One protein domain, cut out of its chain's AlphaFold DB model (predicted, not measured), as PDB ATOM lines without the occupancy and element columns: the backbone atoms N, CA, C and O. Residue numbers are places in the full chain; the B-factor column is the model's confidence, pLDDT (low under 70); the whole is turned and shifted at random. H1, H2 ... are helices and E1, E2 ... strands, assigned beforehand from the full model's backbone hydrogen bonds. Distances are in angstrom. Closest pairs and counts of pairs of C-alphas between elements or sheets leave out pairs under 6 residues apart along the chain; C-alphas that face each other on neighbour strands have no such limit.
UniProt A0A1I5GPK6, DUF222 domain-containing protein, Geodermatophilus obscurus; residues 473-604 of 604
ATOM      1  N   ARG A 473     -19.827  18.707  -4.470       93.00
ATOM      2  CA  ARG A 473     -19.817  17.254  -4.622       93.00
ATOM      3  C   ARG A 473     -18.492  16.700  -4.134       93.00
ATOM      4  O   ARG A 473     -17.454  17.329  -4.291       93.00
ATOM      5  N   LEU A 474     -18.557  15.511  -3.555       93.94
ATOM      6  CA  LEU A 474     -17.399  14.757  -3.102       93.94
ATOM      7  C   LEU A 474     -17.158  13.617  -4.081       93.94
ATOM      8  O   LEU A 474     -18.064  12.819  -4.351       93.94
ATOM      9  N   LEU A 475     -15.942  13.565  -4.606       94.06
ATOM     10  CA  LEU A 475     -15.483  12.523  -5.504       94.06
ATOM     11  C   LEU A 475     -14.620  11.564  -4.700       94.06
ATOM     12  O   LEU A 475     -13.641  11.977  -4.083       94.06
ATOM     13  N   LEU A 476     -15.017  10.297  -4.678       92.44
ATOM     14  CA  LEU A 476     -14.217   9.241  -4.086       92.44
ATOM     15  C   LEU A 476     -13.448   8.566  -5.207       92.44
ATOM     16  O   LEU A 476     -14.063   8.059  -6.150       92.44
ATOM     17  N   THR A 477     -12.130   8.588  -5.113       92.00
ATOM     18  CA  THR A 477     -11.237   8.109  -6.162       92.00
ATOM     19  C   THR A 477     -10.378   6.972  -5.639       92.00
ATOM     20  O   THR A 477     -10.098   6.873  -4.443       92.00
ATOM     21  N   ASP A 478      -9.995   6.077  -6.536       89.88
ATOM     22  CA  ASP A 478      -8.988   5.072  -6.247       89.88
ATOM     23  C   ASP A 478      -7.617   5.750  -6.114       89.88
ATOM     24  O   ASP A 478      -7.203   6.497  -6.998       89.88
ATOM     25  N   ALA A 479      -6.921   5.500  -5.005       84.94
ATOM     26  CA  ALA A 479      -5.696   6.221  -4.661       84.94
ATOM     27  C   ALA A 479      -4.522   5.946  -5.618       84.94
ATOM     28  O   ALA A 479      -3.596   6.749  -5.685       84.94
ATOM     29  N   LEU A 480      -4.540   4.823  -6.345       86.75
ATOM     30  CA  LEU A 480      -3.459   4.438  -7.257       86.75
ATOM     31  C   LEU A 480      -3.749   4.865  -8.695       86.75
ATOM     32  O   LEU A 480      -2.854   5.303  -9.412       86.75
ATOM     33  N   THR A 481      -4.996   4.700  -9.128       88.06
ATOM     34  CA  THR A 481      -5.401   4.906 -10.524       88.06
ATOM     35  C   THR A 481      -6.074   6.253 -10.767       88.06
ATOM     36  O   THR A 481      -6.242   6.633 -11.922       88.06
ATOM     37  N   GLY A 482      -6.505   6.960  -9.715       88.94
ATOM     38  CA  GLY A 482      -7.317   8.175  -9.813       88.94
ATOM     39  C   GLY A 482      -8.740   7.925 -10.333       88.94
ATOM     40  O   GLY A 482      -9.473   8.874 -10.607       88.94
ATOM     41  N   ALA A 483      -9.150   6.660 -10.496       90.44
ATOM     42  CA  ALA A 483     -10.446   6.303 -11.061       90.44
ATOM     43  C   ALA A 483     -11.598   6.698 -10.128       90.44
ATOM     44  O   ALA A 483     -11.541   6.468  -8.922       90.44
ATOM     45  N   LEU A 484     -12.681   7.248 -10.686       93.12
ATOM     46  CA  LEU A 484     -13.872   7.604  -9.912       93.12
ATOM     47  C   LEU A 484     -14.602   6.349  -9.413       93.12
ATOM     48  O   LEU A 484     -15.202   5.617 -10.200       93.12
ATOM     49  N   LEU A 485     -14.629   6.159  -8.096       91.12
ATOM     50  CA  LEU A 485     -15.343   5.076  -7.421       91.12
ATOM     51  C   LEU A 485     -16.771   5.483  -7.053       91.12
ATOM     52  O   LEU A 485     -17.710   4.711  -7.229       91.12
ATOM     53  N   ALA A 486     -16.961   6.701  -6.548       92.25
ATOM     54  CA  ALA A 486     -18.275   7.195  -6.152       92.25
ATOM     55  C   ALA A 486     -18.366   8.719  -6.270       92.25
ATOM     56  O   ALA A 486     -17.385   9.437  -6.092       92.25
ATOM     57  N   LEU A 487     -19.577   9.213  -6.530       93.94
ATOM     58  CA  LEU A 487     -19.897  10.640  -6.524       93.94
ATOM     59  C   LEU A 487     -20.998  10.883  -5.489       93.94
ATOM     60  O   LEU A 487     -22.098  10.344  -5.621       93.94
ATOM     61  N   THR A 488     -20.715  11.692  -4.472       92.75
ATOM     62  CA  THR A 488     -21.628  11.937  -3.348       92.75
ATOM     63  C   THR A 488     -21.681  13.422  -2.966       92.75
ATOM     64  O   THR A 488     -21.141  14.286  -3.656       92.75
ATOM     65  N   ASP A 489     -22.409  13.751  -1.905       92.31
ATOM     66  CA  ASP A 489     -22.400  15.055  -1.240       92.31
ATOM     67  C   ASP A 489     -22.370  14.859   0.281       92.31
ATOM     68  O   ASP A 489     -22.589  13.749   0.768       92.31
ATOM     69  N   LEU A 490     -22.092  15.919   1.043       91.75
ATOM     70  CA  LEU A 490     -21.985  15.820   2.501       91.75
ATOM     71  C   LEU A 490     -23.264  15.243   3.163       91.75
ATOM     72  O   LEU A 490     -23.153  14.322   3.977       91.75
ATOM     73  N   PRO A 491     -24.495  15.658   2.789       91.00
ATOM     74  CA  PRO A 491     -25.709  15.027   3.311       91.00
ATOM     75  C   PRO A 491     -25.835  13.532   2.987       91.00
ATOM     76  O   PRO A 491     -26.336  12.770   3.817       91.00
ATOM     77  N   ALA A 492     -25.459  13.108   1.779       89.38
ATOM     78  CA  ALA A 492     -25.477  11.707   1.373       89.38
ATOM     79  C   ALA A 492     -24.410  10.891   2.102       89.38
ATOM     80  O   ALA A 492     -24.720   9.788   2.544       89.38
ATOM     81  N   LEU A 493     -23.222  11.456   2.318       90.56
ATOM     82  CA  LEU A 493     -22.165  10.850   3.124       90.56
ATOM     83  C   LEU A 493     -22.647  10.576   4.557       90.56
ATOM     84  O   LEU A 493     -22.577   9.441   5.018       90.56
ATOM     85  N   HIS A 494     -23.262  11.561   5.221       91.56
ATOM     86  CA  HIS A 494     -23.839  11.371   6.561       91.56
ATOM     87  C   HIS A 494     -25.003  10.373   6.601       91.56
ATOM     88  O   HIS A 494     -25.303   9.808   7.653       91.56
ATOM     89  N   ARG A 495     -25.753  10.204   5.504       91.12
ATOM     90  CA  ARG A 495     -26.785   9.156   5.427       91.12
ATOM     91  C   ARG A 495     -26.150   7.780   5.285       91.12
ATOM     92  O   ARG A 495     -26.619   6.859   5.939       91.12
ATOM     93  N   ALA A 496     -25.120   7.666   4.451       89.94
ATOM     94  CA  ALA A 496     -24.421   6.416   4.211       89.94
ATOM     95  C   ALA A 496     -23.757   5.893   5.490       89.94
ATOM     96  O   ALA A 496     -23.970   4.740   5.853       89.94
ATOM     97  N   ASP A 497     -23.077   6.781   6.218       91.00
ATOM     98  CA  ASP A 497     -22.477   6.502   7.526       91.00
ATOM     99  C   ASP A 497     -23.516   5.984   8.538       91.00
ATOM    100  O   ASP A 497     -23.416   4.862   9.029       91.00
ATOM    101  N   ARG A 498     -24.606   6.736   8.751       93.56
ATOM    102  CA  ARG A 498     -25.688   6.332   9.669       93.56
ATOM    103  C   ARG A 498     -26.364   5.016   9.294       93.56
ATOM    104  O   ARG A 498     -26.837   4.307  10.176       93.56
ATOM    105  N   ALA A 499     -26.478   4.726   8.001       92.00
ATOM    106  CA  ALA A 499     -27.098   3.504   7.508       92.00
ATOM    107  C   ALA A 499     -26.122   2.316   7.451       92.00
ATOM    108  O   ALA A 499     -26.555   1.203   7.162       92.00
ATOM    109  N   GLY A 500     -24.822   2.538   7.680       89.69
ATOM    110  CA  GLY A 500     -23.784   1.528   7.473       89.69
ATOM    111  C   GLY A 500     -23.672   1.067   6.016       89.69
ATOM    112  O   GLY A 500     -23.216  -0.043   5.749       89.69
ATOM    113  N   THR A 501     -24.127   1.881   5.061       84.50
ATOM    114  CA  THR A 501     -24.043   1.561   3.632       84.50
ATOM    115  C   THR A 501     -22.740   2.106   3.065       84.50
ATOM    116  O   THR A 501     -22.415   3.271   3.291       84.50
ATOM    117  N   GLY A 502     -22.013   1.301   2.293       82.31
ATOM    118  CA  GLY A 502     -20.806   1.759   1.600       82.31
ATOM    119  C   GLY A 502     -21.081   2.849   0.553       82.31
ATOM    120  O   GLY A 502     -22.214   3.051   0.114       82.31
ATOM    121  N   LEU A 503     -20.020   3.537   0.127       87.56
ATOM    122  CA  LEU A 503     -20.059   4.486  -0.987       87.56
ATOM    123  C   LEU A 503     -19.821   3.727  -2.296       87.56
ATOM    124  O   LEU A 503     -18.707   3.286  -2.563       87.56
ATOM    125  N   THR A 504     -20.862   3.568  -3.107       85.50
ATOM    126  CA  THR A 504     -20.790   2.863  -4.395       85.50
ATOM    127  C   THR A 504     -21.267   3.756  -5.540       85.50
ATOM    128  O   THR A 504     -21.984   4.738  -5.298       85.50
ATOM    129  N   PRO A 505     -20.945   3.414  -6.800       87.69
ATOM    130  CA  PRO A 505     -21.617   3.999  -7.950       87.69
ATOM    131  C   PRO A 505     -23.148   3.883  -7.831       87.69
ATOM    132  O   PRO A 505     -23.657   2.957  -7.184       87.69
ATOM    133  N   PRO A 506     -23.907   4.796  -8.461       90.50
ATOM    134  CA  PRO A 506     -25.356   4.678  -8.530       90.50
ATOM    135  C   PRO A 506     -25.761   3.396  -9.269       90.50
ATOM    136  O   PRO A 506     -25.161   3.028 -10.278       90.50
ATOM    137  N   GLY A 507     -26.811   2.742  -8.770       90.81
ATOM    138  CA  GLY A 507     -27.376   1.551  -9.397       90.81
ATOM    139  C   GLY A 507     -27.994   1.815 -10.780       90.81
ATOM    140  O   GLY A 507     -28.151   2.969 -11.201       90.81
ATOM    141  N   PRO A 508     -28.378   0.744 -11.492       93.38
ATOM    142  CA  PRO A 508     -28.952   0.845 -12.825       93.38
ATOM    143  C   PRO A 508     -30.280   1.608 -12.845       93.38
ATOM    144  O   PRO A 508     -31.067   1.581 -11.900       93.38
ATOM    145  N   SER A 509     -30.559   2.253 -13.975       93.75
ATOM    146  CA  SER A 509     -31.846   2.886 -14.270       93.75
ATOM    147  C   SER A 509     -32.766   1.924 -15.028       93.75
ATOM    148  O   SER A 509     -32.319   1.165 -15.882       93.75
ATOM    149  N   GLY A 510     -34.072   1.979 -14.749       91.81
ATOM    150  CA  GLY A 510     -35.068   1.071 -15.340       91.81
ATOM    151  C   GLY A 510     -35.499   1.384 -16.781       91.81
ATOM    152  O   GLY A 510     -36.419   0.748 -17.284       91.81
ATOM    153  N   GLY A 511     -34.896   2.372 -17.447       92.25
ATOM    154  CA  GLY A 511     -35.277   2.782 -18.800       92.25
ATOM    155  C   GLY A 511     -34.091   3.249 -19.635       92.25
ATOM    156  O   GLY A 511     -32.964   3.308 -19.150       92.25
ATOM    157  N   TYR A 512     -34.354   3.605 -20.898       93.12
ATOM    158  CA  TYR A 512     -33.323   4.044 -21.848       93.12
ATOM    159  C   TYR A 512     -32.545   5.274 -21.359       93.12
ATOM    160  O   TYR A 512     -31.325   5.328 -21.475       93.12
ATOM    161  N   ARG A 513     -33.247   6.269 -20.800       92.62
ATOM    162  CA  ARG A 513     -32.610   7.476 -20.263       92.62
ATOM    163  C   ARG A 513     -32.100   7.210 -18.841       92.62
ATOM    164  O   ARG A 513     -32.888   6.731 -18.022       92.62
ATOM    165  N   PRO A 514     -30.835   7.540 -18.526       93.56
ATOM    166  CA  PRO A 514     -30.318   7.397 -17.171       93.56
ATOM    167  C   PRO A 514     -31.040   8.340 -16.203       93.56
ATOM    168  O   PRO A 514     -31.408   9.461 -16.556       93.56
ATOM    169  N   GLY A 515     -31.226   7.893 -14.961       92.81
ATOM    170  CA  GLY A 515     -31.669   8.757 -13.870       92.81
ATOM    171  C   GLY A 515     -30.601   9.793 -13.496       92.81
ATOM    172  O   GLY A 515     -29.416   9.611 -13.769       92.81
ATOM    173  N   ALA A 516     -30.999  10.865 -12.807       90.62
ATOM    174  CA  ALA A 516     -30.125  12.015 -12.539       90.62
ATOM    175  C   ALA A 516     -28.834  11.681 -11.762       90.62
ATOM    176  O   ALA A 516     -27.809  12.326 -11.964       90.62
ATOM    177  N   ALA A 517     -28.864  10.694 -10.859       90.38
ATOM    178  CA  ALA A 517     -27.666  10.266 -10.133       90.38
ATOM    179  C   ALA A 517     -26.666   9.548 -11.053       90.38
ATOM    180  O   ALA A 517     -25.472   9.836 -10.996       90.38
ATOM    181  N   LEU A 518     -27.166   8.664 -11.922       93.56
ATOM    182  CA  LEU A 518     -26.358   7.924 -12.886       93.56
ATOM    183  C   LEU A 518     -25.785   8.843 -13.970       93.56
ATOM    184  O   LEU A 518     -24.596   8.767 -14.253       93.56
ATOM    185  N   ASP A 519     -26.596   9.753 -14.514       92.81
ATOM    186  CA  ASP A 519     -26.142  10.746 -15.494       92.81
ATOM    187  C   ASP A 519     -24.991  11.603 -14.932       92.81
ATOM    188  O   ASP A 519     -23.928  11.686 -15.549       92.81
ATOM    189  N   ARG A 520     -25.137  12.138 -13.709       91.19
ATOM    190  CA  ARG A 520     -24.060  12.888 -13.038       91.19
ATOM    191  C   ARG A 520     -22.806  12.050 -12.815       91.19
ATOM    192  O   ARG A 520     -21.711  12.547 -13.054       91.19
ATOM    193  N   HIS A 521     -22.952  10.804 -12.363       93.00
ATOM    194  CA  HIS A 521     -21.809   9.925 -12.122       93.00
ATOM    195  C   HIS A 521     -21.027   9.643 -13.409       93.00
ATOM    196  O   HIS A 521     -19.816   9.816 -13.422       93.00
ATOM    197  N   VAL A 522     -21.700   9.275 -14.506       92.62
ATOM    198  CA  VAL A 522     -21.026   8.988 -15.785       92.62
ATOM    199  C   VAL A 522     -20.361  10.243 -16.353       92.62
ATOM    200  O   VAL A 522     -19.249  10.169 -16.863       92.62
ATOM    201  N   ARG A 523     -20.988  11.417 -16.218       91.25
ATOM    202  CA  ARG A 523     -20.391  12.693 -16.648       91.25
ATOM    203  C   ARG A 523     -19.172  13.079 -15.822       91.25
ATOM    204  O   ARG A 523     -18.186  13.516 -16.405       91.25
ATOM    205  N   ALA A 524     -19.222  12.882 -14.507       91.31
ATOM    206  CA  ALA A 524     -18.062  13.063 -13.643       91.31
ATOM    207  C   ALA A 524     -16.967  12.040 -13.971       91.31
ATOM    208  O   ALA A 524     -15.796  12.387 -13.990       91.31
ATOM    209  N   ARG A 525     -17.314  10.790 -14.283       92.25
ATOM    210  CA  ARG A 525     -16.328   9.776 -14.666       92.25
ATOM    211  C   ARG A 525     -15.639  10.134 -15.983       92.25
ATOM    212  O   ARG A 525     -14.422  10.090 -16.077       92.25
ATOM    213  N   ASP A 526     -16.420  10.479 -17.004       91.44
ATOM    214  CA  ASP A 526     -15.906  10.600 -18.364       91.44
ATOM    215  C   ASP A 526     -15.338  11.991 -18.660       91.44
ATOM    216  O   ASP A 526     -14.354  12.076 -19.395       91.44
ATOM    217  N   ARG A 527     -15.915  13.053 -18.066       87.25
ATOM    218  CA  ARG A 527     -15.582  14.498 -18.154       87.25
ATOM    219  C   ARG A 527     -15.605  15.103 -19.567       87.25
ATOM    220  O   ARG A 527     -16.135  16.188 -19.796       87.25
ATOM    221  N   ARG A 528     -15.053  14.395 -20.547       88.94
ATOM    222  CA  ARG A 528     -14.934  14.727 -21.966       88.94
ATOM    223  C   ARG A 528     -15.338  13.522 -22.812       88.94
ATOM    224  O   ARG A 528     -15.486  12.403 -22.330       88.94
ATOM    225  N   CYS A 529     -15.544  13.763 -24.100       92.31
ATOM    226  CA  CYS A 529     -15.828  12.710 -25.064       92.31
ATOM    227  C   CYS A 529     -14.749  11.622 -25.015       92.31
ATOM    228  O   CYS A 529     -13.566  11.913 -25.149       92.31
ATOM    229  N   ARG A 530     -15.177  10.365 -24.888       93.75
ATOM    230  CA  ARG A 530     -14.284   9.212 -24.718       93.75
ATOM    231  C   ARG A 530     -13.655   8.709 -26.018       93.75
ATOM    232  O   ARG A 530     -12.742   7.893 -25.968       93.75
ATOM    233  N   PHE A 531     -14.089   9.202 -27.182       93.88
ATOM    234  CA  PHE A 531     -13.427   8.885 -28.450       93.88
ATOM    235  C   PHE A 531     -11.937   9.294 -28.395       93.88
ATOM    236  O   PHE A 531     -11.657  10.430 -27.993       93.88
ATOM    237  N   PRO A 532     -10.992   8.428 -28.815       92.38
ATOM    238  CA  PRO A 532      -9.557   8.704 -28.735       92.38
ATOM    239  C   PRO A 532      -9.148  10.073 -29.295       92.38
ATOM    240  O   PRO A 532      -9.524  10.456 -30.400       92.38
ATOM    241  N   GLY A 533      -8.391  10.837 -28.502       86.50
ATOM    242  CA  GLY A 533      -7.899  12.169 -28.875       86.50
ATOM    243  C   GLY A 533      -8.939  13.301 -28.831       86.50
ATOM    244  O   GLY A 533      -8.583  14.465 -29.025       86.50
ATOM    245  N   CYS A 534     -10.217  13.016 -28.549       89.62
ATOM    246  CA  CYS A 534     -11.234  14.057 -28.428       89.62
ATOM    247  C   CYS A 534     -11.179  14.733 -27.053       89.62
ATOM    248  O   CYS A 534     -11.236  14.077 -26.021       89.62
ATOM    249  N   ARG A 535     -11.139  16.070 -27.032       85.62
ATOM    250  CA  ARG A 535     -11.177  16.864 -25.789       85.62
ATOM    251  C   ARG A 535     -12.471  17.660 -25.603       85.62
ATOM    252  O   ARG A 535     -12.559  18.472 -24.690       85.62
ATOM    253  N   ARG A 536     -13.476  17.454 -26.465       87.19
ATOM    254  CA  ARG A 536     -14.764  18.154 -26.341       87.19
ATOM    255  C   ARG A 536     -15.489  17.698 -25.072       87.19
ATOM    256  O   ARG A 536     -15.487  16.492 -24.811       87.19
ATOM    257  N   PRO A 537     -16.133  18.607 -24.324       86.06
ATOM    258  CA  PRO A 537     -16.970  18.216 -23.198       86.06
ATOM    259  C   PRO A 537     -18.122  17.331 -23.680       86.06
ATOM    260  O   PRO A 537     -18.590  17.454 -24.818       86.06
ATOM    261  N   VAL A 538     -18.579  16.429 -22.812       85.50
ATOM    262  CA  VAL A 538     -19.814  15.675 -23.057       85.50
ATOM    263  C   VAL A 538     -20.985  16.658 -22.910       85.50
ATOM    264  O   VAL A 538     -21.109  17.272 -21.848       85.50
ATOM    265  N   PRO A 539     -21.841  16.852 -23.932       83.69
ATOM    266  CA  PRO A 539     -22.935  17.820 -23.872       83.69
ATOM    267  C   PRO A 539     -23.836  17.571 -22.670       83.69
ATOM    268  O   PRO A 539     -24.270  16.442 -22.473       83.69
ATOM    269  N   LYS A 540     -24.141  18.610 -21.875       74.31
ATOM    270  CA  LYS A 540     -24.934  18.492 -20.631       74.31
ATOM    271  C   LYS A 540     -26.310  17.837 -20.844       74.31
ATOM    272  O   LYS A 540     -26.872  17.285 -19.907       74.31
ATOM    273  N   GLN A 541     -26.842  17.886 -22.066       67.88
ATOM    274  CA  GLN A 541     -28.100  17.257 -22.462       67.88
ATOM    275  C   GLN A 541     -27.838  16.247 -23.588       67.88
ATOM    276  O   GLN A 541     -27.336  16.626 -24.642       67.88
ATOM    277  N   GLY A 542     -28.200  14.978 -23.369       62.38
ATOM    278  CA  GLY A 542     -27.999  13.897 -24.344       62.38
ATOM    279  C   GLY A 542     -26.553  13.393 -24.424       62.38
ATOM    280  O   GLY A 542     -25.675  13.891 -23.725       62.38
ATOM    281  N   GLU A 543     -26.324  12.388 -25.270       74.69
ATOM    282  CA  GLU A 543     -25.007  11.844 -25.664       74.69
ATOM    283  C   GLU A 543     -24.278  10.885 -24.695       74.69
ATOM    284  O   GLU A 543     -23.132  10.508 -24.964       74.69
ATOM    285  N   LEU A 544     -24.919  10.439 -23.605       91.81
ATOM    286  CA  LEU A 544     -24.497   9.200 -22.933       91.81
ATOM    287  C   LEU A 544     -25.022   8.014 -23.738       91.81
ATOM    288  O   LEU A 544     -26.224   7.928 -23.989       91.81
ATOM    289  N   ASP A 545     -24.130   7.119 -24.142       92.44
ATOM    290  CA  ASP A 545     -24.458   6.058 -25.088       92.44
ATOM    291  C   ASP A 545     -24.107   4.680 -24.556       92.44
ATOM    292  O   ASP A 545     -23.033   4.476 -23.986       92.44
ATOM    293  N   HIS A 546     -25.013   3.733 -24.777       93.50
ATOM    294  CA  HIS A 546     -24.835   2.352 -24.357       93.50
ATOM    295  C   HIS A 546     -23.800   1.637 -25.230       93.50
ATOM    296  O   HIS A 546     -23.872   1.673 -26.461       93.50
ATOM    297  N   THR A 547     -22.853   0.932 -24.619       91.56
ATOM    298  CA  THR A 547     -21.938   0.024 -25.325       91.56
ATOM    299  C   THR A 547     -22.709  -1.166 -25.884       91.56
ATOM    300  O   THR A 547     -22.653  -1.423 -27.085       91.56
ATOM    301  N   THR A 548     -23.493  -1.834 -25.039       91.94
ATOM    302  CA  THR A 548     -24.506  -2.810 -25.434       91.94
ATOM    303  C   THR A 548     -25.866  -2.112 -25.489       91.94
ATOM    304  O   THR A 548     -26.358  -1.690 -24.440       91.94
ATOM    305  N   PRO A 549     -26.499  -1.990 -26.670       93.06
ATOM    306  CA  PRO A 549     -27.740  -1.236 -26.827       93.06
ATOM    307  C   PRO A 549     -28.861  -1.693 -25.885       93.06
ATOM    308  O   PRO A 549     -29.096  -2.890 -25.715       93.06
ATOM    309  N   TRP A 550     -29.595  -0.737 -25.316       92.19
ATOM    310  CA  TRP A 550     -30.852  -1.000 -24.606       92.19
ATOM    311  C   TRP A 550     -31.919  -1.544 -25.588       92.19
ATOM    312  O   TRP A 550     -31.997  -1.042 -26.713       92.19
ATOM    313  N   PRO A 551     -32.771  -2.521 -25.210       93.94
ATOM    314  CA  PRO A 551     -32.900  -3.136 -23.886       93.94
ATOM    315  C   PRO A 551     -31.986  -4.329 -23.606       93.94
ATOM    316  O   PRO A 551     -32.033  -4.875 -22.509       93.94
ATOM    317  N   THR A 552     -31.157  -4.733 -24.566       95.25
ATOM    318  CA  THR A 552     -30.262  -5.886 -24.407       95.25
ATOM    319  C   THR A 552     -29.198  -5.647 -23.334       95.25
ATOM    320  O   THR A 552     -28.902  -6.548 -22.557       95.25
ATOM    321  N   GLY A 553     -28.625  -4.443 -23.280       92.44
ATOM    322  CA  GLY A 553     -27.721  -4.010 -22.214       92.44
ATOM    323  C   GLY A 553     -28.411  -3.037 -21.269       92.44
ATOM    324  O   GLY A 553     -29.177  -2.195 -21.725       92.44
ATOM    325  N   GLN A 554     -28.126  -3.124 -19.969       94.44
ATOM    326  CA  GLN A 554     -28.747  -2.299 -18.932       94.44
ATOM    327  C   GLN A 554     -28.274  -0.835 -18.983       94.44
ATOM    328  O   GLN A 554     -27.161  -0.536 -19.410       94.44
ATOM    329  N   THR A 555     -29.116   0.103 -18.548       95.50
ATOM    330  CA  THR A 555     -28.710   1.503 -18.358       95.50
ATOM    331  C   THR A 555     -28.003   1.647 -17.011       95.50
ATOM    332  O   THR A 555     -28.640   1.942 -16.000       95.50
ATOM    333  N   ASP A 556     -26.692   1.421 -16.987       93.94
ATOM    334  CA  ASP A 556     -25.842   1.505 -15.793       93.94
ATOM    335  C   ASP A 556     -24.504   2.203 -16.085       93.94
ATOM    336  O   ASP A 556     -24.218   2.593 -17.219       93.94
ATOM    337  N   ALA A 557     -23.683   2.396 -15.049       91.50
ATOM    338  CA  ALA A 557     -22.407   3.086 -15.193       91.50
ATOM    339  C   ALA A 557     -21.428   2.316 -16.096       91.50
ATOM    340  O   ALA A 557     -20.724   2.939 -16.884       91.50
ATOM    341  N   ALA A 558     -21.400   0.984 -16.028       91.12
ATOM    342  CA  ALA A 558     -20.473   0.145 -16.788       91.12
ATOM    343  C   ALA A 558     -20.853   0.010 -18.271       91.12
ATOM    344  O   ALA A 558     -20.003  -0.343 -19.083       91.12
ATOM    345  N   ASN A 559     -22.101   0.301 -18.642       93.38
ATOM    346  CA  ASN A 559     -22.575   0.231 -20.020       93.38
ATOM    347  C   ASN A 559     -22.703   1.609 -20.689       93.38
ATOM    348  O   ASN A 559     -22.753   1.683 -21.913       93.38
ATOM    349  N   LEU A 560     -22.739   2.711 -19.935       93.94
ATOM    350  CA  LEU A 560     -22.820   4.065 -20.493       93.94
ATOM    351  C   LEU A 560     -21.437   4.673 -20.743       93.94
ATOM    352  O   LEU A 560     -20.537   4.552 -19.919       93.94
ATOM    353  N   THR A 561     -21.288   5.379 -21.865       94.19
ATOM    354  CA  THR A 561     -20.080   6.133 -22.242       94.19
ATOM    355  C   THR A 561     -20.442   7.544 -22.696       94.19
ATOM    356  O   THR A 561     -21.366   7.724 -23.489       94.19
ATOM    357  N   GLY A 562     -19.686   8.548 -22.260       93.44
ATOM    358  CA  GLY A 562     -19.829   9.931 -22.696       93.44
ATOM    359  C   GLY A 562     -19.218  10.200 -24.073       93.44
ATOM    360  O   GLY A 562     -18.010  10.059 -24.283       93.44
ATOM    361  N   TYR A 563     -20.031  10.680 -25.014       93.62
ATOM    362  CA  TYR A 563     -19.568  11.160 -26.316       93.62
ATOM    363  C   TYR A 563     -19.942  12.629 -26.549       93.62
ATOM    364  O   TYR A 563     -20.888  13.154 -25.978       93.62
ATOM    365  N   CYS A 564     -19.191  13.319 -27.411       91.75
ATOM    366  CA  CYS A 564     -19.704  14.538 -28.035       91.75
ATOM    367  C   CYS A 564     -20.665  14.153 -29.162       91.75
ATOM    368  O   CYS A 564     -20.468  13.112 -29.790       91.75
ATOM    369  N   THR A 565     -21.621  15.020 -29.499       88.69
ATOM    370  CA  THR A 565     -22.620  14.777 -30.560       88.69
ATOM    371  C   THR A 565     -22.002  14.280 -31.873       88.69
ATOM    372  O   THR A 565     -22.536  13.395 -32.536       88.69
ATOM    373  N   GLY A 566     -20.827  14.801 -32.251       88.69
ATOM    374  CA  GLY A 566     -20.125  14.369 -33.464       88.69
ATOM    375  C   GLY A 566     -19.657  12.910 -33.427       88.69
ATOM    376  O   GLY A 566     -19.855  12.185 -34.401       88.69
ATOM    377  N   HIS A 567     -19.057  12.471 -32.318       92.19
ATOM    378  CA  HIS A 567     -18.575  11.092 -32.167       92.19
ATOM    379  C   HIS A 567     -19.677  10.121 -31.747       92.19
ATOM    380  O   HIS A 567     -19.591   8.951 -32.097       92.19
ATOM    381  N   HIS A 568     -20.730  10.602 -31.081       92.00
ATOM    382  CA  HIS A 568     -21.956   9.836 -30.871       92.00
ATOM    383  C   HIS A 568     -22.570   9.439 -32.213       92.00
ATOM    384  O   HIS A 568     -22.724   8.256 -32.502       92.00
ATOM    385  N   ARG A 569     -22.775  10.419 -33.108       90.31
ATOM    386  CA  ARG A 569     -23.184  10.153 -34.494       90.31
ATOM    387  C   ARG A 569     -22.198   9.218 -35.191       90.31
ATOM    388  O   ARG A 569     -22.625   8.282 -35.850       90.31
ATOM    389  N   GLY A 570     -20.896   9.450 -35.033       90.69
ATOM    390  CA  GLY A 570     -19.853   8.602 -35.621       90.69
ATOM    391  C   GLY A 570     -19.978   7.136 -35.232       90.69
ATOM    392  O   GLY A 570     -20.003   6.290 -36.117       90.69
ATOM    393  N   LYS A 571     -20.162   6.835 -33.943       91.31
ATOM    394  CA  LYS A 571     -20.336   5.461 -33.452       91.31
ATOM    395  C   LYS A 571     -21.476   4.723 -34.162       91.31
ATOM    396  O   LYS A 571     -21.353   3.536 -34.440       91.31
ATOM    397  N   HIS A 572     -22.572   5.423 -34.452       90.19
ATOM    398  CA  HIS A 572     -23.760   4.829 -35.073       90.19
ATOM    399  C   HIS A 572     -23.710   4.814 -36.603       90.19
ATOM    400  O   HIS A 572     -24.289   3.922 -37.220       90.19
ATOM    401  N   GLN A 573     -23.069   5.814 -37.219       90.56
ATOM    402  CA  GLN A 573     -23.186   6.075 -38.659       90.56
ATOM    403  C   GLN A 573     -21.909   5.848 -39.467       90.56
ATOM    404  O   GLN A 573     -22.006   5.736 -40.688       90.56
ATOM    405  N   ALA A 574     -20.735   5.806 -38.837       90.62
ATOM    406  CA  ALA A 574     -19.473   5.653 -39.548       90.62
ATOM    407  C   ALA A 574     -19.252   4.179 -39.943       90.62
ATOM    408  O   ALA A 574     -19.178   3.309 -39.070       90.62
ATOM    409  N   PRO A 575     -19.127   3.860 -41.243       89.69
ATOM    410  CA  PRO A 575     -18.979   2.479 -41.690       89.69
ATOM    411  C   PRO A 575     -17.623   1.897 -41.269       89.69
ATOM    412  O   PRO A 575     -16.596   2.563 -41.358       89.69
ATOM    413  N   GLY A 576     -17.610   0.633 -40.836       91.19
ATOM    414  CA  GLY A 576     -16.382  -0.120 -40.535       91.19
ATOM    415  C   GLY A 576     -15.727   0.172 -39.179       91.19
ATOM    416  O   GLY A 576     -14.793  -0.536 -38.803       91.19
ATOM    417  N   TRP A 577     -16.224   1.154 -38.424       94.38
ATOM    418  CA  TRP A 577     -15.748   1.455 -37.074       94.38
ATOM    419  C   TRP A 577     -16.308   0.467 -36.050       94.38
ATOM    420  O   TRP A 577     -17.468   0.060 -36.124       94.38
ATOM    421  N   ARG A 578     -15.493   0.084 -35.064       94.69
ATOM    422  CA  ARG A 578     -15.924  -0.757 -33.936       94.69
ATOM    423  C   ARG A 578     -15.555  -0.104 -32.617       94.69
ATOM    424  O   ARG A 578     -14.475   0.457 -32.483       94.69
ATOM    425  N   HIS A 579     -16.454  -0.206 -31.646       94.75
ATOM    426  CA  HIS A 579     -16.283   0.337 -30.305       94.75
ATOM    427  C   HIS A 579     -16.514  -0.790 -29.302       94.75
ATOM    428  O   HIS A 579     -17.535  -1.472 -29.369       94.75
ATOM    429  N   HIS A 580     -15.581  -0.980 -28.380       92.38
ATOM    430  CA  HIS A 580     -15.677  -1.965 -27.314       92.38
ATOM    431  C   HIS A 580     -15.276  -1.312 -25.999       92.38
ATOM    432  O   HIS A 580     -14.224  -0.685 -25.937       92.38
ATOM    433  N   MET A 581     -16.101  -1.445 -24.965       92.31
ATOM    434  CA  MET A 581     -15.783  -0.949 -23.629       92.31
ATOM    435  C   MET A 581     -15.735  -2.116 -22.651       92.31
ATOM    436  O   MET A 581     -16.659  -2.930 -22.621       92.31
ATOM    437  N   THR A 582     -14.664  -2.189 -21.872       88.69
ATOM    438  CA  THR A 582     -14.500  -3.162 -20.788       88.69
ATOM    439  C   THR A 582     -15.128  -2.642 -19.483       88.69
ATOM    440  O   THR A 582     -15.396  -1.444 -19.366       88.69
ATOM    441  N   PRO A 583     -15.397  -3.512 -18.487       81.19
ATOM    442  CA  PRO A 583     -16.091  -3.121 -17.250       81.19
ATOM    443  C   PRO A 583     -15.389  -2.045 -16.404       81.19
ATOM    444  O   PRO A 583     -16.046  -1.343 -15.643       81.19
ATOM    445  N   ASP A 584     -14.072  -1.900 -16.548       79.75
ATOM    446  CA  ASP A 584     -13.253  -0.841 -15.938       79.75
ATOM    447  C   ASP A 584     -13.418   0.534 -16.629       79.75
ATOM    448  O   ASP A 584     -12.840   1.530 -16.196       79.75
ATOM    449  N   GLY A 585     -14.213   0.614 -17.703       85.56
ATOM    450  CA  GLY A 585     -14.461   1.834 -18.471       85.56
ATOM    451  C   GLY A 585     -13.436   2.108 -19.577       85.56
ATOM    452  O   GLY A 585     -13.504   3.169 -20.217       85.56
ATOM    453  N   THR A 586     -12.501   1.184 -19.831       92.06
ATOM    454  CA  THR A 586     -11.559   1.302 -20.951       92.06
ATOM    455  C   THR A 586     -12.303   1.127 -22.273       92.06
ATOM    456  O   THR A 586     -12.828   0.059 -22.581       92.06
ATOM    457  N   LEU A 587     -12.353   2.187 -23.081       94.94
ATOM    458  CA  LEU A 587     -12.975   2.187 -24.401       94.94
ATOM    459  C   LEU A 587     -11.903   1.972 -25.468       94.94
ATOM    460  O   LEU A 587     -11.078   2.849 -25.695       94.94
ATOM    461  N   THR A 588     -11.971   0.852 -26.179       96.06
ATOM    462  CA  THR A 588     -11.193   0.580 -27.392       96.06
ATOM    463  C   THR A 588     -12.016   0.913 -28.632       96.06
ATOM    464  O   THR A 588     -13.109   0.381 -28.836       96.06
ATOM    465  N   VAL A 589     -11.472   1.769 -29.492       96.44
ATOM    466  CA  VAL A 589     -12.025   2.087 -30.810       96.44
ATOM    467  C   VAL A 589     -11.121   1.489 -31.882       96.44
ATOM    468  O   VAL A 589      -9.906   1.673 -31.845       96.44
ATOM    469  N   THR A 590     -11.708   0.775 -32.838       96.81
ATOM    470  CA  THR A 590     -11.018   0.226 -34.008       96.81
ATOM    471  C   THR A 590     -11.477   0.945 -35.272       96.81
ATOM    472  O   THR A 590     -12.680   1.001 -35.545       96.81
ATOM    473  N   THR A 591     -10.528   1.482 -36.039       95.06
ATOM    474  CA  THR A 591     -10.784   2.124 -37.335       95.06
ATOM    475  C   THR A 591     -11.159   1.086 -38.403       95.06
ATOM    476  O   THR A 591     -10.862  -0.103 -38.248       95.06
ATOM    477  N   PRO A 592     -11.728   1.514 -39.544       93.25
ATOM    478  CA  PRO A 592     -11.949   0.649 -40.702       93.25
ATOM    479  C   PRO A 592     -10.674  -0.023 -41.238       93.25
ATOM    480  O   PRO A 592     -10.740  -1.148 -41.725       93.25
ATOM    481  N   THR A 593      -9.507   0.627 -41.120       90.19
ATOM    482  CA  THR A 593      -8.195   0.034 -41.456       90.19
ATOM    483  C   THR A 593      -7.663  -0.958 -40.420       90.19
ATOM    484  O   THR A 593      -6.635  -1.583 -40.663       90.19
ATOM    485  N   GLY A 594      -8.329  -1.119 -39.274       93.88
ATOM    486  CA  GLY A 594      -7.897  -2.022 -38.205       93.88
ATOM    487  C   GLY A 594      -6.947  -1.403 -37.178       93.88
ATOM    488  O   GLY A 594      -6.506  -2.117 -36.281       93.88
ATOM    489  N   LEU A 595      -6.659  -0.098 -37.252       95.38
ATOM    490  CA  LEU A 595      -5.920   0.594 -36.194       95.38
ATOM    491  C   LEU A 595      -6.767   0.642 -34.926       95.38
ATOM    492  O   LEU A 595      -7.970   0.897 -34.989       95.38
ATOM    493  N   THR A 596      -6.143   0.433 -33.774       95.69
ATOM    494  CA  THR A 596      -6.813   0.479 -32.477       95.69
ATOM    495  C   THR A 596      -6.278   1.630 -31.642       95.69
ATOM    496  O   THR A 596      -5.080   1.903 -31.616       95.69
ATOM    497  N   ALA A 597      -7.177   2.312 -30.941       95.50
ATOM    498  CA  ALA A 597      -6.822   3.280 -29.918       95.50
ATOM    499  C   ALA A 597      -7.762   3.124 -28.728       95.50
ATOM    500  O   ALA A 597      -8.966   2.921 -28.901       95.50
ATOM    501  N   ALA A 598      -7.203   3.216 -27.526       94.56
ATOM    502  CA  ALA A 598      -7.946   3.076 -26.288       94.56
ATOM    503  C   ALA A 598      -7.949   4.383 -25.494       94.56
ATOM    504  O   ALA A 598      -7.005   5.171 -25.554       94.56
ATOM    505  N   THR A 599      -9.010   4.601 -24.732       94.06
ATOM    506  CA  THR A 599      -9.067   5.634 -23.701       94.06
ATOM    507  C   THR A 599      -9.541   5.009 -22.400       94.06
ATOM    508  O   THR A 599     -10.465   4.200 -22.390       94.06
ATOM    509  N   THR A 600      -8.993   5.443 -21.271       92.56
ATOM    510  CA  THR A 600      -9.484   5.141 -19.913       92.56
ATOM    511  C   THR A 600     -10.105   6.397 -19.315       92.56
ATOM    512  O   THR A 600      -9.724   7.493 -19.755       92.56
ATOM    513  N   PRO A 601     -11.117   6.301 -18.431       90.06
ATOM    514  CA  PRO A 601     -11.676   7.486 -17.803       90.06
ATOM    515  C   PRO A 601     -10.547   8.328 -17.207       90.06
ATOM    516  O   PRO A 601      -9.619   7.747 -16.641       90.06
ATOM    517  N   PRO A 602     -10.554   9.656 -17.412       87.38
ATOM    518  CA  PRO A 602      -9.472  10.494 -16.922       87.38
ATOM    519  C   PRO A 602      -9.319  10.316 -15.404       87.38
ATOM    520  O   PRO A 602     -10.338  10.323 -14.705       87.38
ATOM    521  N   PRO A 603      -8.081  10.162 -14.899       88.00
ATOM    522  CA  PRO A 603      -7.846  10.178 -13.467       88.00
ATOM    523  C   PRO A 603      -8.182  11.562 -12.899       88.00
ATOM    524  O   PRO A 603      -8.168  12.566 -13.624       88.00
ATOM    525  N   TYR A 604      -8.515  11.580 -11.615       86.25
ATOM    526  CA  TYR A 604      -8.738  12.783 -10.820       86.25
ATOM    527  C   TYR A 604      -7.484  13.266 -10.109       86.25
ATOM    528  O   TYR A 604      -6.674  12.398  -9.711       86.25
TER     529      TYR A 604
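AT A GLANCE: This is residues 473 to 604 of the 604 residues of the protein "DUF222 domain-containing protein" of Geodermatophilus obscurus (UniProt A0A1I5GPK6). A drawn-out body has the short helix H2 in its middle, between the small hairpin E1 and E2 and a second hairpin, E3 and E4, whose strands have three residues each. H1 lies at one end of the long axis, beyond the first hairpin, while a small sheet of E5, E6 and E7 lies toward the other end together with H3; long loops join H1 to H2, H2 to E3 and E3 to E4. The printed part has 132 residues with three named helices and seven named strands, in the order E1 E2 H1 H2 E3 E4 H3 E5 E6 E7; the class is mixed, helices and strands, with 57 residues, under half, in named elements. The sheet order is E5 - E6 - E7, antiparallel. The whole is compact by its radius of gyration of the C-alphas, 15.5 A, yet elongated, spanning 54 by 33 by 23 A.

HOW THE PARTS SIT: E1, residues 474 to 477, and E2, residues 484 to 488, form an antiparallel hairpin at 163 degrees, with N 476 and O 486 within hydrogen-bond range at 2.9 A. A tight link leads to H1, residues 490 to 499; Leu 474 and Leu 490 hold the closest C-alphas of E1 and H1, 7.3 A apart. H2, residues 516 to 526, is apart from H1. The closest C-alphas of E2 and H2 are those of Leu 484 and Arg 525, 5.8 A apart. E3, residues 544 to 546, and E4, residues 560 to 562, form an antiparallel hairpin at 141 degrees, with N 545 and O 561 at 2.9 A, within hydrogen-bond range. The closest C-alphas of H2 and E4 are those of Asp 526 and Gly 562, 5.9 A apart. H3, residues 565 to 573, comes nearest to E3 at the C-alphas of Asp 545 and His 568, 7.3 A apart. E5, residues 578 to 581, E6, residues 587 to 590, and E7, residues 596 to 599, form a meander, each strand the antiparallel neighbour of the one before. N 580 and O 588, 2.9 A, and N 589 and O 597, 2.8 A, are within hydrogen-bond range. H3 only grazes this sheet, with residues 571 to 572. In H1, H2 and H3 every O i to N i+4 pair is within hydrogen-bond range.

IN THESE COORDINATES: E1 begins at C-alpha 474, (-17.399, 14.757, -3.102), and E2 is 11.0 A long. H1 measures 14.2 A, H2 15.4 A and H3 11.9 A. H2 begins at C-alpha 516, (-30.125, 12.015, -12.539). E7, 10.4 A long, ends at C-alpha 599, (-9.067, 5.634, -23.701).

THE WHOLE: The C-alphas of Arg 498 and Thr 593, 54.4 A apart, are the two farthest apart. The printed part has no cut and ends at the chain's last residue, 604. The links H1 to H2, H2 to E3 and E3 to E4 are long. The mean pLDDT of the printed part is 90.6; residues 541 to 542 are under 70.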